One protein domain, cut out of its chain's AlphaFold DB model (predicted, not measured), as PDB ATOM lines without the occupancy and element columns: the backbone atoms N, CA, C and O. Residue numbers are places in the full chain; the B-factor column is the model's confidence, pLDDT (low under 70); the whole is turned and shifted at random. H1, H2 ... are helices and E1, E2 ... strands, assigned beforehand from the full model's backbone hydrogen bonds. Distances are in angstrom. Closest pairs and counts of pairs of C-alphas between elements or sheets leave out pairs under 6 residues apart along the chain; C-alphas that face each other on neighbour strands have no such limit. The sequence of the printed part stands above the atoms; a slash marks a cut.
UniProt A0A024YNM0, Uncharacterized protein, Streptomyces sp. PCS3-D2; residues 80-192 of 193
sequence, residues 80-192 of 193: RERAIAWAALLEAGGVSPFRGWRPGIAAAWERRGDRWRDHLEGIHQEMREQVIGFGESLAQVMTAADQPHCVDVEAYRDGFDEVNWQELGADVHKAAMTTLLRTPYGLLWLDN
ATOM      1  N   ARG A  80     190.386 193.406 243.113       81.56
ATOM      2  CA  ARG A  80     190.924 192.044 243.144       81.56
ATOM      3  C   ARG A  80     192.159 191.912 242.258       81.56
ATOM      4  O   ARG A  80     193.223 191.593 242.766       81.56
ATOM      5  N   GLU A  81     192.064 192.242 240.970       83.75
ATOM      6  CA  GLU A  81     193.210 192.099 240.053       83.75
ATOM      7  C   GLU A  81     194.386 193.010 240.438       83.75
ATOM      8  O   GLU A  81     195.545 192.621 240.323       83.75
ATOM      9  N   ARG A  82     194.122 194.209 240.976       81.50
ATOM     10  CA  ARG A  82     195.190 195.073 241.505       81.50
ATOM     11  C   ARG A  82     195.787 194.556 242.806       81.50
ATOM     12  O   ARG A  82     196.981 194.747 243.019       81.50
ATOM     13  N   ALA A  83     194.988 193.932 243.668       84.12
ATOM     14  CA  ALA A  83     195.480 193.262 244.861       84.12
ATOM     15  C   ALA A  83     196.388 192.088 244.474       84.12
ATOM     16  O   ALA A  83     197.471 191.973 245.035       84.12
ATOM     17  N   ILE A  84     196.000 191.283 243.479       89.38
ATOM     18  CA  ILE A  84     196.799 190.158 242.963       89.38
ATOM     19  C   ILE A  84     198.103 190.667 242.345       89.38
ATOM     20  O   ILE A  84     199.181 190.211 242.713       89.38
ATOM     21  N   ALA A  85     198.039 191.685 241.483       86.50
ATOM     22  CA  ALA A  85     199.236 192.320 240.929       86.50
ATOM     23  C   ALA A  85     200.154 192.883 242.025       86.50
ATOM     24  O   ALA A  85     201.375 192.790 241.931       86.50
ATOM     25  N   TRP A  86     199.583 193.448 243.090       83.81
ATOM     26  CA  TRP A  86     200.352 193.921 244.239       83.81
ATOM     27  C   TRP A  86     200.996 192.775 245.029       83.81
ATOM     28  O   TRP A  86     202.141 192.912 245.450       83.81
ATOM     29  N   ALA A  87     200.289 191.658 245.209       87.81
ATOM     30  CA  ALA A  87     200.811 190.447 245.837       87.81
ATOM     31  C   ALA A  87     201.993 189.880 245.043       87.81
ATOM     32  O   ALA A  87     203.071 189.706 245.599       87.81
ATOM     33  N   ALA A  88     201.842 189.749 243.723       88.81
ATOM     34  CA  ALA A  88     202.916 189.309 242.838       88.81
ATOM     35  C   ALA A  88     204.141 190.236 242.899       88.81
ATOM     36  O   ALA A  88     205.286 189.789 242.923       88.81
ATOM     37  N   LEU A  89     203.917 191.549 242.989       84.62
ATOM     38  CA  LEU A  89     204.991 192.522 243.171       84.62
ATOM     39  C   LEU A  89     205.676 192.429 244.542       84.62
ATOM     40  O   LEU A  89     206.872 192.712 244.630       84.62
ATOM     41  N   LEU A  90     204.949 192.086 245.609       83.69
ATOM     42  CA  LEU A  90     205.526 191.838 246.934       83.69
ATOM     43  C   LEU A  90     206.400 190.578 246.915       83.69
ATOM     44  O   LEU A  90     207.553 190.654 247.337       83.69
ATOM     45  N   GLU A  91     205.876 189.481 246.365       84.94
ATOM     46  CA  GLU A  91     206.547 188.181 246.213       84.94
ATOM     47  C   GLU A  91     207.864 188.323 245.440       84.94
ATOM     48  O   GLU A  91     208.937 187.923 245.887       84.94
ATOM     49  N   ALA A  92     207.816 189.038 244.314       81.31
ATOM     50  CA  ALA A  92     208.978 189.269 243.466       81.31
ATOM     51  C   ALA A  92     209.989 190.282 244.077       81.31
ATOM     52  O   ALA A  92     210.996 190.648 243.460       81.31
ATOM     53  N   GLY A  93     209.733 190.795 245.290       74.44
ATOM     54  CA  GLY A  93     210.586 191.767 245.986       74.44
ATOM     55  C   GLY A  93     210.544 193.179 245.389       74.44
ATOM     56  O   GLY A  93     211.420 194.011 245.652       74.44
ATOM     57  N   GLY A  94     209.537 193.453 244.562       62.81
ATOM     58  CA  GLY A  94     209.294 194.713 243.870       62.81
ATOM     59  C   GLY A  94     208.720 195.826 244.750       62.81
ATOM     60  O   GLY A  94     208.854 197.011 244.439       62.81
ATOM     61  N   VAL A  95     208.102 195.457 245.868       60.97
ATOM     62  CA  VAL A  95     207.433 196.369 246.798       60.97
ATOM     63  C   VAL A  95     207.794 195.970 248.229       60.97
ATOM     64  O   VAL A  95     208.038 194.804 248.517       60.97
ATOM     65  N   SER A  96     207.872 196.938 249.148       60.88
ATOM     66  CA  SER A  96     207.998 196.638 250.578       60.88
ATOM     67  C   SER A  96     206.634 196.764 251.257       60.88
ATOM     68  O   SER A  96     206.007 197.818 251.110       60.88
ATOM     69  N   PRO A  97     206.211 195.785 252.078       55.53
ATOM     70  CA  PRO A  97     204.926 195.848 252.777       55.53
ATOM     71  C   PRO A  97     204.808 197.051 253.729       55.53
ATOM     72  O   PRO A  97     203.704 197.500 254.013       55.53
ATOM     73  N   PHE A  98     205.935 197.628 254.169       54.00
ATOM     74  CA  PHE A  98     205.968 198.749 255.120       54.00
ATOM     75  C   PHE A  98     206.277 200.112 254.493       54.00
ATOM     76  O   PHE A  98     205.980 201.141 255.093       54.00
ATOM     77  N   ARG A  99     206.919 200.145 253.317       55.12
ATOM     78  CA  ARG A  99     207.381 201.397 252.678       55.12
ATOM     79  C   ARG A  99     206.738 201.672 251.320       55.12
ATOM     80  O   ARG A  99     207.045 202.689 250.707       55.12
ATOM     81  N   GLY A 100     205.864 200.783 250.847       58.56
ATOM     82  CA  GLY A 100     205.273 200.884 249.518       58.56
ATOM     83  C   GLY A 100     206.322 200.717 248.418       58.56
ATOM     84  O   GLY A 100     207.220 199.871 248.514       58.56
ATOM     85  N   TRP A 101     206.185 201.512 247.355       56.16
ATOM     86  CA  TRP A 101     207.066 201.464 246.190       56.16
ATOM     87  C   TRP A 101     208.506 201.799 246.585       56.16
ATOM     88  O   TRP A 101     208.771 202.864 247.142       56.16
ATOM     89  N   ARG A 102     209.461 200.910 246.292       58.59
ATOM     90  CA  ARG A 102     210.875 201.202 246.556       58.59
ATOM     91  C   ARG A 102     211.404 202.193 245.507       58.59
ATOM     92  O   ARG A 102     211.330 201.897 244.310       58.59
ATOM     93  N   PRO A 103     211.973 203.344 245.907       54.09
ATOM     94  CA  PRO A 103     212.652 204.236 244.972       54.09
ATOM     95  C   PRO A 103     213.760 203.481 244.224       54.09
ATOM     96  O   PRO A 103     214.531 202.743 244.834       54.09
ATOM     97  N   GLY A 104     213.818 203.630 242.897       61.47
ATOM     98  CA  GLY A 104     214.800 202.948 242.045       61.47
ATOM     99  C   GLY A 104     214.421 201.534 241.591       61.47
ATOM    100  O   GLY A 104     215.134 200.972 240.761       61.47
ATOM    101  N   ILE A 105     213.293 200.973 242.052       65.31
ATOM    102  CA  ILE A 105     212.840 199.647 241.597       65.31
ATOM    103  C   ILE A 105     212.450 199.666 240.114       65.31
ATOM    104  O   ILE A 105     212.803 198.749 239.388       65.31
ATOM    105  N   ALA A 106     211.843 200.758 239.630       61.66
ATOM    106  CA  ALA A 106     211.483 200.926 238.221       61.66
ATOM    107  C   ALA A 106     212.724 200.916 237.308       61.66
ATOM    108  O   ALA A 106     212.788 200.145 236.357       61.66
ATOM    109  N   ALA A 107     213.770 201.667 237.675       64.69
ATOM    110  CA  ALA A 107     215.051 201.655 236.965       64.69
ATOM    111  C   ALA A 107     215.801 200.315 237.106       64.69
ATOM    112  O   ALA A 107     216.643 199.968 236.278       64.69
ATOM    113  N   ALA A 108     215.557 199.547 238.172       65.56
ATOM    114  CA  ALA A 108     216.065 198.182 238.301       65.56
ATOM    115  C   ALA A 108     215.282 197.192 237.420       65.56
ATOM    116  O   ALA A 108     215.884 196.268 236.881       65.56
ATOM    117  N   TRP A 109     213.977 197.394 237.235       69.81
ATOM    118  CA  TRP A 109     213.127 196.570 236.374       69.81
ATOM    119  C   TRP A 109     213.399 196.807 234.894       69.81
ATOM    120  O   TRP A 109     213.537 195.839 234.154       69.81
ATOM    121  N   GLU A 110     213.572 198.063 234.473       66.56
ATOM    122  CA  GLU A 110     213.984 198.396 233.102       66.56
ATOM    123  C   GLU A 110     215.310 197.720 232.737       66.56
ATOM    124  O   GLU A 110     215.446 197.156 231.654       66.56
ATOM    125  N   ARG A 111     216.262 197.675 233.679       70.00
ATOM    126  CA  ARG A 111     217.549 196.985 233.495       70.00
ATOM    127  C   ARG A 111     217.444 195.460 233.443       70.00
ATOM    128  O   ARG A 111     218.331 194.829 232.878       70.00
ATOM    129  N   ARG A 112     216.411 194.857 234.040       72.56
ATOM    130  CA  ARG A 112     216.206 193.397 234.005       72.56
ATOM    131  C   ARG A 112     215.582 192.910 232.690       72.56
ATOM    132  O   ARG A 112     215.711 191.727 232.381       72.56
ATOM    133  N   GLY A 113     214.963 193.801 231.914       77.94
ATOM    134  CA  GLY A 113     214.442 193.493 230.580       77.94
ATOM    135  C   GLY A 113     213.254 192.522 230.575       77.94
ATOM    136  O   GLY A 113     212.555 192.364 231.576       77.94
ATOM    137  N   ASP A 114     213.018 191.882 229.429       81.75
ATOM    138  CA  ASP A 114     211.809 191.083 229.166       81.75
ATOM    139  C   ASP A 114     211.673 189.859 230.089       81.75
ATOM    140  O   ASP A 114     210.592 189.615 230.612       81.75
ATOM    141  N   ARG A 115     212.782 189.189 230.440       79.69
ATOM    142  CA  ARG A 115     212.775 188.021 231.350       79.69
ATOM    143  C   ARG A 115     212.150 188.305 232.715       79.69
ATOM    144  O   ARG A 115     211.596 187.412 233.346       79.69
ATOM    145  N   TRP A 116     212.282 189.534 233.207       78.38
ATOM    146  CA  TRP A 116     211.659 189.928 234.466       78.38
ATOM    147  C   TRP A 116     210.153 190.134 234.331       78.38
ATOM    148  O   TRP A 116     209.425 189.832 235.272       78.38
ATOM    149  N   ARG A 117     209.685 190.620 233.175       80.56
ATOM    150  CA  ARG A 117     208.247 190.737 232.908       80.56
ATOM    151  C   ARG A 117     207.615 189.358 232.799       80.56
ATOM    152  O   ARG A 117     206.615 189.140 233.466       80.56
ATOM    153  N   ASP A 118     208.255 188.434 232.086       84.06
ATOM    154  CA  ASP A 118     207.786 187.047 231.966       84.06
ATOM    155  C   ASP A 118     207.717 186.366 233.342       84.06
ATOM    156  O   ASP A 118     206.743 185.700 233.680       84.06
ATOM    157  N   HIS A 119     208.734 186.580 234.184       83.81
ATOM    158  CA  HIS A 119     208.739 186.058 235.549       83.81
ATOM    159  C   HIS A 119     207.623 186.664 236.415       83.81
ATOM    160  O   HIS A 119     206.939 185.934 237.128       83.81
ATOM    161  N   LEU A 120     207.415 187.983 236.340       84.12
ATOM    162  CA  LEU A 120     206.346 188.659 237.076       84.12
ATOM    163  C   LEU A 120     204.957 188.227 236.590       84.12
ATOM    164  O   LEU A 120     204.047 188.102 237.402       84.12
ATOM    165  N   GLU A 121     204.791 187.994 235.289       86.31
ATOM    166  CA  GLU A 121     203.562 187.453 234.712       86.31
ATOM    167  C   GLU A 121     203.290 186.031 235.217       86.31
ATOM    168  O   GLU A 121     202.160 185.740 235.603       86.31
ATOM    169  N   GLY A 122     204.331 185.196 235.326       89.56
ATOM    170  CA  GLY A 122     204.251 183.875 235.955       89.56
ATOM    171  C   GLY A 122     203.767 183.940 237.407       89.56
ATOM    172  O   GLY A 122     202.766 183.312 237.740       89.56
ATOM    173  N   ILE A 123     204.400 184.771 238.242       90.12
ATOM    174  CA  ILE A 123     203.986 184.961 239.646       90.12
ATOM    175  C   ILE A 123     202.559 185.522 239.723       90.12
ATOM    176  O   ILE A 123     201.770 185.135 240.577       90.12
ATOM    177  N   HIS A 124     202.204 186.458 238.843       88.88
ATOM    178  CA  HIS A 124     200.864 187.037 238.815       88.88
ATOM    179  C   HIS A 124     199.789 185.997 238.487       88.88
ATOM    180  O   HIS A 124     198.713 186.026 239.084       88.88
ATOM    181  N   GLN A 125     200.080 185.089 237.557       88.19
ATOM    182  CA  GLN A 125     199.181 183.999 237.210       88.19
ATOM    183  C   GLN A 125     199.062 182.979 238.351       88.19
ATOM    184  O   GLN A 125     197.944 182.629 238.713       88.19
ATOM    185  N   GLU A 126     200.177 182.601 238.978       89.25
ATOM    186  CA  GLU A 126     200.197 181.730 240.163       89.25
ATOM    187  C   GLU A 126     199.369 182.326 241.313       89.25
ATOM    188  O   GLU A 126     198.438 181.702 241.818       89.25
ATOM    189  N   MET A 127     199.603 183.596 241.647       89.31
ATOM    190  CA  MET A 127     198.843 184.310 242.679       89.31
ATOM    191  C   MET A 127     197.349 184.366 242.362       89.31
ATOM    192  O   MET A 127     196.527 184.296 243.271       89.31
ATOM    193  N   ARG A 128     196.972 184.507 241.081       87.88
ATOM    194  CA  ARG A 128     195.565 184.525 240.657       87.88
ATOM    195  C   ARG A 128     194.875 183.188 240.928       87.88
ATOM    196  O   ARG A 128     193.697 183.209 241.290       87.88
ATOM    197  N   GLU A 129     195.585 182.081 240.738       86.81
ATOM    198  CA  GLU A 129     195.105 180.715 240.980       86.81
ATOM    199  C   GLU A 129     194.995 180.408 242.477       86.81
ATOM    200  O   GLU A 129     194.048 179.749 242.895       86.81
ATOM    201  N   GLN A 130     195.881 180.981 243.294       88.69
ATOM    202  CA  GLN A 130     195.874 180.835 244.752       88.69
ATOM    203  C   GLN A 130     194.765 181.639 245.457       88.69
ATOM    204  O   GLN A 130     194.476 181.391 246.627       88.69
ATOM    205  N   VAL A 131     194.128 182.626 244.808       88.12
ATOM    206  CA  VAL A 131     193.096 183.449 245.473       88.12
ATOM    207  C   VAL A 131     191.802 182.664 245.689       88.12
ATOM    208  O   VAL A 131     190.956 182.592 244.796       88.12
ATOM    209  N   ILE A 132     191.585 182.231 246.927       85.75
ATOM    210  CA  ILE A 132     190.336 181.614 247.393       85.75
ATOM    211  C   ILE A 132     189.292 182.640 247.850       85.75
ATOM    212  O   ILE A 132     188.100 182.360 247.801       85.75
ATOM    213  N   GLY A 133     189.699 183.855 248.238       83.94
ATOM    214  CA  GLY A 133     188.761 184.902 248.662       83.94
ATOM    215  C   GLY A 133     189.306 186.323 248.517       83.94
ATOM    216  O   GLY A 133     190.509 186.564 248.622       83.94
ATOM    217  N   PHE A 134     188.413 187.290 248.287       84.81
ATOM    218  CA  PHE A 134     188.753 188.714 248.197       84.81
ATOM    219  C   PHE A 134     187.669 189.593 248.833       84.81
ATOM    220  O   PHE A 134     186.478 189.339 248.669       84.81
ATOM    221  N   GLY A 135     188.075 190.653 249.534       77.44
ATOM    222  CA  GLY A 135     187.143 191.613 250.120       77.44
ATOM    223  C   GLY A 135     187.830 192.766 250.844       77.44
ATOM    224  O   GLY A 135     189.046 192.806 250.990       77.44
ATOM    225  N   GLU A 136     187.052 193.728 251.328       73.38
ATOM    226  CA  GLU A 136     187.558 194.875 252.101       73.38
ATOM    227  C   GLU A 136     187.627 194.579 253.609       73.38
ATOM    228  O   GLU A 136     188.261 195.306 254.371       73.38
ATOM    229  N   SER A 137     186.991 193.490 254.047       70.12
ATOM    230  CA  SER A 137     186.985 193.013 255.430       70.12
ATOM    231  C   SER A 137     187.077 191.492 255.475       70.12
ATOM    232  O   SER A 137     186.734 190.817 254.506       70.12
ATOM    233  N   LEU A 138     187.489 190.954 256.625       69.38
ATOM    234  CA  LEU A 138     187.543 189.508 256.835       69.38
ATOM    235  C   LEU A 138     186.176 188.851 256.591       69.38
ATOM    236  O   LEU A 138     186.107 187.829 255.926       69.38
ATOM    237  N   ALA A 139     185.082 189.474 257.039       66.75
ATOM    238  CA  ALA A 139     183.732 188.954 256.815       66.75
ATOM    239  C   ALA A 139     183.393 188.815 255.320       66.75
ATOM    240  O   ALA A 139     182.832 187.804 254.904       66.75
ATOM    241  N   GLN A 140     183.772 189.800 254.498       70.00
ATOM    242  CA  GLN A 140     183.570 189.737 253.047       70.00
ATOM    243  C   GLN A 140     184.443 188.664 252.396       70.00
ATOM    244  O   GLN A 140     183.947 187.920 251.560       70.00
ATOM    245  N   VAL A 141     185.708 188.556 252.806       75.81
ATOM    246  CA  VAL A 141     186.630 187.522 252.314       75.81
ATOM    247  C   VAL A 141     186.095 186.120 252.615       75.81
ATOM    248  O   VAL A 141     186.048 185.290 251.716       75.81
ATOM    249  N   MET A 142     185.624 185.882 253.843       72.75
ATOM    250  CA  MET A 142     185.051 184.597 254.267       72.75
ATOM    251  C   MET A 142     183.727 184.274 253.561       72.75
ATOM    252  O   MET A 142     183.409 183.108 253.372       72.75
ATOM    253  N   THR A 143     182.953 185.296 253.178       72.25
ATOM    254  CA  THR A 143     181.712 185.123 252.397       72.25
ATOM    255  C   THR A 143     182.009 184.840 250.923       72.25
ATOM    256  O   THR A 143     181.254 184.131 250.271       72.25
ATOM    257  N   ALA A 144     183.079 185.431 250.386       71.38
ATOM    258  CA  ALA A 144     183.497 185.260 248.996       71.38
ATOM    259  C   ALA A 144     184.248 183.944 248.754       71.38
ATOM    260  O   ALA A 144     184.284 183.476 247.619       71.38
ATOM    261  N   ALA A 145     184.859 183.375 249.793       71.00
ATOM    262  CA  ALA A 145     185.410 182.033 249.749       71.00
ATOM    263  C   ALA A 145     184.257 181.032 249.660       71.00
ATOM    264  O   ALA A 145     183.531 180.820 250.628       71.00
ATOM    265  N   ASP A 146     184.089 180.439 248.481       56.84
ATOM    266  CA  ASP A 146     183.026 179.484 248.138       56.84
ATOM    267  C   ASP A 146     183.263 178.099 248.781       56.84
ATOM    268  O   ASP A 146     183.042 177.056 248.171       56.84
ATOM    269  N   GLN A 147     183.786 178.076 250.011       55.44
ATOM    270  CA  GLN A 147     184.060 176.859 250.761       55.44
ATOM    271  C   GLN A 147     183.110 176.755 251.958       55.44
ATOM    272  O   GLN A 147     182.986 177.706 252.737       55.44
ATOM    273  N   PRO A 148     182.429 175.610 252.143       47.28
ATOM    274  CA  PRO A 148     181.673 175.360 253.356       47.28
ATOM    275  C   PRO A 148     182.636 175.403 254.548       47.28
ATOM    276  O   PRO A 148     183.568 174.611 254.643       47.28
ATOM    277  N   HIS A 149     182.394 176.328 255.480       49.12
ATOM    278  CA  HIS A 149     183.169 176.529 256.719       49.12
ATOM    279  C   HIS A 149     183.060 175.363 257.724       49.12
ATOM    280  O   HIS A 149     183.327 175.521 258.914       49.12
ATOM    281  N   CYS A 150     182.645 174.190 257.263       52.16
ATOM    282  CA  CYS A 150     182.608 172.949 258.010       52.16
ATOM    283  C   CYS A 150     183.379 171.903 257.208       52.16
ATOM    284  O   CYS A 150     182.992 171.561 256.092       52.16
ATOM    285  N   VAL A 151     184.475 171.407 257.784       58.75
ATOM    286  CA  VAL A 151     185.148 170.227 257.245       58.75
ATOM    287  C   VAL A 151     184.167 169.068 257.357       58.75
ATOM    288  O   VAL A 151     183.703 168.759 258.457       58.75
ATOM    289  N   ASP A 152     183.810 168.478 256.220       71.44
ATOM    290  CA  ASP A 152     182.973 167.288 256.196       71.44
ATOM    291  C   ASP A 152     183.788 166.105 256.719       71.44
ATOM    292  O   ASP A 152     184.680 165.593 256.046       71.44
ATOM    293  N   VAL A 153     183.509 165.707 257.958       76.69
ATOM    294  CA  VAL A 153     184.231 164.625 258.633       76.69
ATOM    295  C   VAL A 153     183.877 163.256 258.042       76.69
ATOM    296  O   VAL A 153     184.645 162.313 258.212       76.69
ATOM    297  N   GLU A 154     182.748 163.146 257.328       81.69
ATOM    298  CA  GLU A 154     182.295 161.896 256.701       81.69
ATOM    299  C   GLU A 154     183.248 161.430 255.598       81.69
ATOM    300  O   GLU A 154     183.487 160.234 255.458       81.69
ATOM    301  N   ALA A 155     183.877 162.363 254.875       80.94
ATOM    302  CA  ALA A 155     184.881 162.043 253.859       80.94
ATOM    303  C   ALA A 155     186.133 161.348 254.432       80.94
ATOM    304  O   ALA A 155     186.880 160.726 253.679       80.94
ATOM    305  N   TYR A 156     186.351 161.441 255.748       83.38
ATOM    306  CA  TYR A 156     187.507 160.883 256.453       83.38
ATOM    307  C   TYR A 156     187.156 159.648 257.280       83.38
ATOM    308  O   TYR A 156     187.988 159.192 258.065       83.38
ATOM    309  N   ARG A 157     185.933 159.121 257.168       86.38
ATOM    310  CA  ARG A 157     185.557 157.899 257.876       86.38
ATOM    311  C   ARG A 157     186.024 156.660 257.133       86.38
ATOM    312  O   ARG A 157     185.916 156.566 255.911       86.38
ATOM    313  N   ASP A 158     186.533 155.695 257.882       86.06
ATOM    314  CA  ASP A 158     186.883 154.389 257.350       86.06
ATOM    315  C   ASP A 158     185.654 153.462 257.238       86.06
ATOM    316  O   ASP A 158     184.515 153.827 257.535       86.06
ATOM    317  N   GLY A 159     185.876 152.218 256.802       85.19
ATOM    318  CA  GLY A 159     184.813 151.212 256.688       85.19
ATOM    319  C   GLY A 159     184.175 150.783 258.019       85.19
ATOM    320  O   GLY A 159     183.235 149.987 257.996       85.19
ATOM    321  N   PHE A 160     184.675 151.275 259.155       89.31
ATOM    322  CA  PHE A 160     184.170 151.022 260.504       89.31
ATOM    323  C   PHE A 160     183.522 152.261 261.137       89.31
ATOM    324  O   PHE A 160     183.166 152.214 262.313       89.31
ATOM    325  N   ASP A 161     183.308 153.325 260.355       84.69
ATOM    326  CA  ASP A 161     182.740 154.603 260.799       84.69
ATOM    327  C   ASP A 161     183.675 155.402 261.737       84.69
ATOM    328  O   ASP A 161     183.259 156.397 262.334       84.69
ATOM    329  N   GLU A 162     184.952 155.019 261.853       87.12
ATOM    330  CA  GLU A 162     185.951 155.768 262.618       87.12
ATOM    331  C   GLU A 162     186.603 156.850 261.751       87.12
ATOM    332  O   GLU A 162     186.941 156.632 260.591       87.12
ATOM    333  N   VAL A 163     186.799 158.044 262.318       87.00
ATOM    334  CA  VAL A 163     187.439 159.164 261.613       87.00
ATOM    335  C   VAL A 163     188.956 158.968 261.571       87.00
ATOM    336  O   VAL A 163     189.613 158.886 262.613       87.00
ATOM    337  N   ASN A 164     189.537 159.004 260.372       87.62
ATOM    338  CA  ASN A 164     190.975 159.075 260.159       87.62
ATOM    339  C   ASN A 164     191.498 160.488 260.468       87.62
ATOM    340  O   ASN A 164     191.650 161.349 259.599       87.62
ATOM    341  N   TRP A 165     191.813 160.721 261.742       77.56
ATOM    342  CA  TRP A 165     192.349 161.996 262.225       77.56
ATOM    343  C   TRP A 165     193.706 162.375 261.616       77.56
ATOM    344  O   TRP A 165     194.075 163.547 261.664       77.56
ATOM    345  N   GLN A 166     194.456 161.421 261.052       79.06
ATOM    346  CA  GLN A 166     195.717 161.704 260.365       79.06
ATOM    347  C   GLN A 166     195.483 162.340 258.993       79.06
ATOM    348  O   GLN A 166     196.112 163.351 258.691       79.06
ATOM    349  N   GLU A 167     194.569 161.789 258.192       79.50
ATOM    350  CA  GLU A 167     194.191 162.360 256.890       79.50
ATOM    351  C   GLU A 167     193.470 163.695 257.058       79.50
ATOM    352  O   GLU A 167     193.861 164.686 256.444       79.50
ATOM    353  N   LEU A 168     192.511 163.765 257.987       75.00
ATOM    354  CA  LEU A 168     191.869 165.025 258.353       75.00
ATOM    355  C   LEU A 168     192.893 166.046 258.867       75.00
ATOM    356  O   LEU A 168     192.841 167.216 258.510       75.00
ATOM    357  N   GLY A 169     193.853 165.616 259.691       65.06
ATOM    358  CA  GLY A 169     194.933 166.468 260.182       65.06
ATOM    359  C   GLY A 169     195.842 166.984 259.066       65.06
ATOM    360  O   GLY A 169     196.261 168.137 259.121       65.06
ATOM    361  N   ALA A 170     196.117 166.169 258.043       73.12
ATOM    362  CA  ALA A 170     196.890 166.565 256.869       73.12
ATOM    363  C   ALA A 170     196.131 167.576 255.996       73.12
ATOM    364  O   ALA A 170     196.714 168.580 255.592       73.12
ATOM    365  N   ASP A 171     194.831 167.376 255.781       68.31
ATOM    366  CA  ASP A 171     193.992 168.307 255.018       68.31
ATOM    367  C   ASP A 171     193.729 169.607 255.777       68.31
ATOM    368  O   ASP A 171     193.784 170.687 255.193       68.31
ATOM    369  N   VAL A 172     193.542 169.542 257.097       65.25
ATOM    370  CA  VAL A 172     193.501 170.729 257.960       65.25
ATOM    371  C   VAL A 172     194.847 171.446 257.943       65.25
ATOM    372  O   VAL A 172     194.871 172.670 257.908       65.25
ATOM    373  N   HIS A 173     195.973 170.727 257.935       61.19
ATOM    374  CA  HIS A 173     197.299 171.333 257.810       61.19
ATOM    375  C   HIS A 173     197.497 172.004 256.445       61.19
ATOM    376  O   HIS A 173     198.044 173.104 256.380       61.19
ATOM    377  N   LYS A 174     196.986 171.393 255.372       64.06
ATOM    378  CA  LYS A 174     196.954 171.969 254.025       64.06
ATOM    379  C   LYS A 174     196.071 173.221 253.971       64.06
ATOM    380  O   LYS A 174     196.533 174.266 253.536       64.06
ATOM    381  N   ALA A 175     194.863 173.178 254.531       60.28
ATOM    382  CA  ALA A 175     193.985 174.344 254.672       60.28
ATOM    383  C   ALA A 175     194.574 175.427 255.606       60.28
ATOM    384  O   ALA A 175     194.320 176.626 255.449       60.28
ATOM    385  N   ALA A 176     195.409 175.025 256.569       61.38
ATOM    386  CA  ALA A 176     196.173 175.924 257.427       61.38
ATOM    387  C   ALA A 176     197.374 176.565 256.711       61.38
ATOM    388  O   ALA A 176     197.928 177.531 257.235       61.38
ATOM    389  N   MET A 177     197.743 176.106 255.507       73.75
ATOM    390  CA  MET A 177     198.718 176.780 254.641       73.75
ATOM    391  C   MET A 177     198.105 177.960 253.883       73.75
ATOM    392  O   MET A 177     198.678 178.435 252.910       73.75
ATOM    393  N   THR A 178     196.971 178.498 254.320       81.50
ATOM    394  CA  THR A 178     196.431 179.717 253.725       81.50
ATOM    395  C   THR A 178     197.039 180.970 254.358       81.50
ATOM    396  O   THR A 178     197.470 180.987 255.511       81.50
ATOM    397  N   THR A 179     197.112 182.061 253.602       86.06
ATOM    398  CA  THR A 179     197.589 183.357 254.097       86.06
ATOM    399  C   THR A 179     196.589 184.454 253.778       86.06
ATOM    400  O   THR A 179     196.104 184.578 252.657       86.06
ATOM    401  N   LEU A 180     196.303 185.296 254.774       84.19
ATOM    402  CA  LEU A 180     195.562 186.536 254.579       84.19
ATOM    403  C   LEU A 180     196.538 187.676 254.292       84.19
ATOM    404  O   LEU A 180     197.241 188.158 255.184       84.19
ATOM    405  N   LEU A 181     196.558 188.135 253.045       84.56
ATOM    406  CA  LEU A 181     197.406 189.226 252.596       84.56
ATOM    407  C   LEU A 181     196.615 190.532 252.516       84.56
ATOM    408  O   LEU A 181     195.663 190.676 251.748       84.56
ATOM    409  N   ARG A 182     197.056 191.538 253.275       80.12
ATOM    410  CA  ARG A 182     196.525 192.899 253.173       80.12
ATOM    411  C   ARG A 182     197.246 193.680 252.080       80.12
ATOM    412  O   ARG A 182     198.456 193.878 252.145       80.12
ATOM    413  N   THR A 183     196.482 194.202 251.128       79.69
ATOM    414  CA  THR A 183     196.970 195.072 250.050       79.69
ATOM    415  C   THR A 183     196.326 196.462 250.143       79.69
ATOM    416  O   THR A 183     195.308 196.628 250.821       79.69
ATOM    417  N   PRO A 184     196.854 197.475 249.430       70.38
ATOM    418  CA  PRO A 184     196.186 198.772 249.296       70.38
ATOM    419  C   PRO A 184     194.805 198.707 248.625       70.38
ATOM    420  O   PRO A 184     194.062 199.684 248.674       70.38
ATOM    421  N   TYR A 185     194.479 197.587 247.974       75.75
ATOM    422  CA  TYR A 185     193.254 197.406 247.198       75.75
ATOM    423  C   TYR A 185     192.236 196.484 247.886       75.75
ATOM    424  O   TYR A 185     191.100 196.409 247.433       75.75
ATOM    425  N   GLY A 186     192.615 195.819 248.983       75.56
ATOM    426  CA  GLY A 186     191.757 194.906 249.740       75.56
ATOM    427  C   GLY A 186     192.540 193.793 250.438       75.56
ATOM    428  O   GLY A 186     193.773 193.773 250.428       75.56
ATOM    429  N   LEU A 187     191.808 192.870 251.051       80.38
ATOM    430  CA  LEU A 187     192.306 191.637 251.645       80.38
ATOM    431  C   LEU A 187     192.194 190.499 250.629       80.38
ATOM    432  O   LEU A 187     191.134 190.298 250.037       80.38
ATOM    433  N   LEU A 188     193.284 189.762 250.455       86.88
ATOM    434  CA  LEU A 188     193.333 188.508 249.715       86.88
ATOM    435  C   LEU A 188     193.453 187.357 250.702       86.88
ATOM    436  O   LEU A 188     194.249 187.435 251.635       86.88
ATOM    437  N   TRP A 189     192.697 186.295 250.470       88.75
ATOM    438  CA  TRP A 189     192.935 184.996 251.078       88.75
ATOM    439  C   TRP A 189     193.561 184.108 250.014       88.75
ATOM    440  O   TRP A 189     192.954 183.882 248.966       88.75
ATOM    441  N   LEU A 190     194.805 183.718 250.261       87.19
ATOM    442  CA  LEU A 190     195.626 182.912 249.372       87.19
ATOM    443  C   LEU A 190     195.724 181.502 249.935       87.19
ATOM    444  O   LEU A 190     195.956 181.346 251.134       87.19
ATOM    445  N   ASP A 191     195.561 180.510 249.078       86.06
ATOM    446  CA  ASP A 191     195.910 179.124 249.343       86.06
ATOM    447  C   ASP A 191     197.361 178.888 248.914       86.06
ATOM    448  O   ASP A 191     197.688 179.084 247.746       86.06
ATOM    449  N   ASN A 192     198.244 178.529 249.852       77.06
ATOM    450  CA  ASN A 192     199.640 178.205 249.533       77.06
ATOM    451  C   ASN A 192     199.878 176.682 249.440       77.06
ATOM    452  O   ASN A 192     201.031 176.255 249.540       77.06
TER     453      ASN A 192
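This is residues 80 to 192 of the 193 residues of an uncharacterized protein of Streptomyces sp. PCS3-D2 (UniProt A0A024YNM0). A small three-stranded sheet forms the middle of a long, loose rod: H1 crosses one of its faces, H4 covers part of the other, and arms run out toward both ends of the rod. One arm is the long helix H3, which starts near H2 and reaches the sheet with its last residues; the other is H6 with the short H5 beside it. The 113 printed residues hold six named helices and three named strands, in the order H1 H2 H3 E1 H4 H5 H6 E2 E3, of mixed class. The sheet's order is E1 - E3 - E2, all antiparallel; the radius of gyration of the C-alphas is 18.5 A, and the spans are 64 by 29 by 20 A.

Begin at H1, residues 80 to 91, which touches H3, residues 114 to 130, at a steep tilt of 59 degrees, opposite ways; look at the C-alphas of Ala 88 and His 124, the closest, 5.1 A apart. H2, residues 105 to 112, is close to H3 but not clearly touching, the closest C-alphas being those of Trp 109 and Trp 116 at 7.1 A. E1, residues 131 to 135, is the antiparallel neighbour of E3, residues 186 to 191, with N 187 and O 135 at 2.8 A. E2, residues 178 to 183, forms a hairpin with E3; find N 181 and O 188 at 2.8 A. H4, residues 138 to 144, completes three layers, helices on both faces of a sheet: H1 and H3 are on one face, H4 on the other. H1 has a height of 8.1 A over the sheet, H4 6.7 A. H5, residues 153 to 156, touches H6, residues 165 to 175, where the C-alphas of Tyr 156 and Leu 168, the closest, are 6.3 A apart. In H1, H2, H3, H4 and H6 every O i to N i+4 pair is within hydrogen-bond range; H5 is too short for one.

Find C-alpha 80 at (190.924, 192.044, 243.144); from there H1 runs 16.4 A to Glu 91. H2 measures 10.4 A, and H3 runs 24.5 A from C-alpha 114 at (211.809, 191.083, 229.166). E1 measures 11.1 A, H4 9.8 A, H5 5.4 A and H6 14.6 A. E2 runs 15.8 A and E3 16.3 A, ending at C-alpha 191 at (195.910, 179.124, 249.343).

The C-alphas of Ala 107 and Phe 160, the two farthest apart, are 63.8 A apart. The printed part has no cut, and the link from H1 to H2, 13 residues, is long. Look for pLDDT under 70 at residues 94 to 110, 138 to 139, 146 to 151, 169 and 171 to 176.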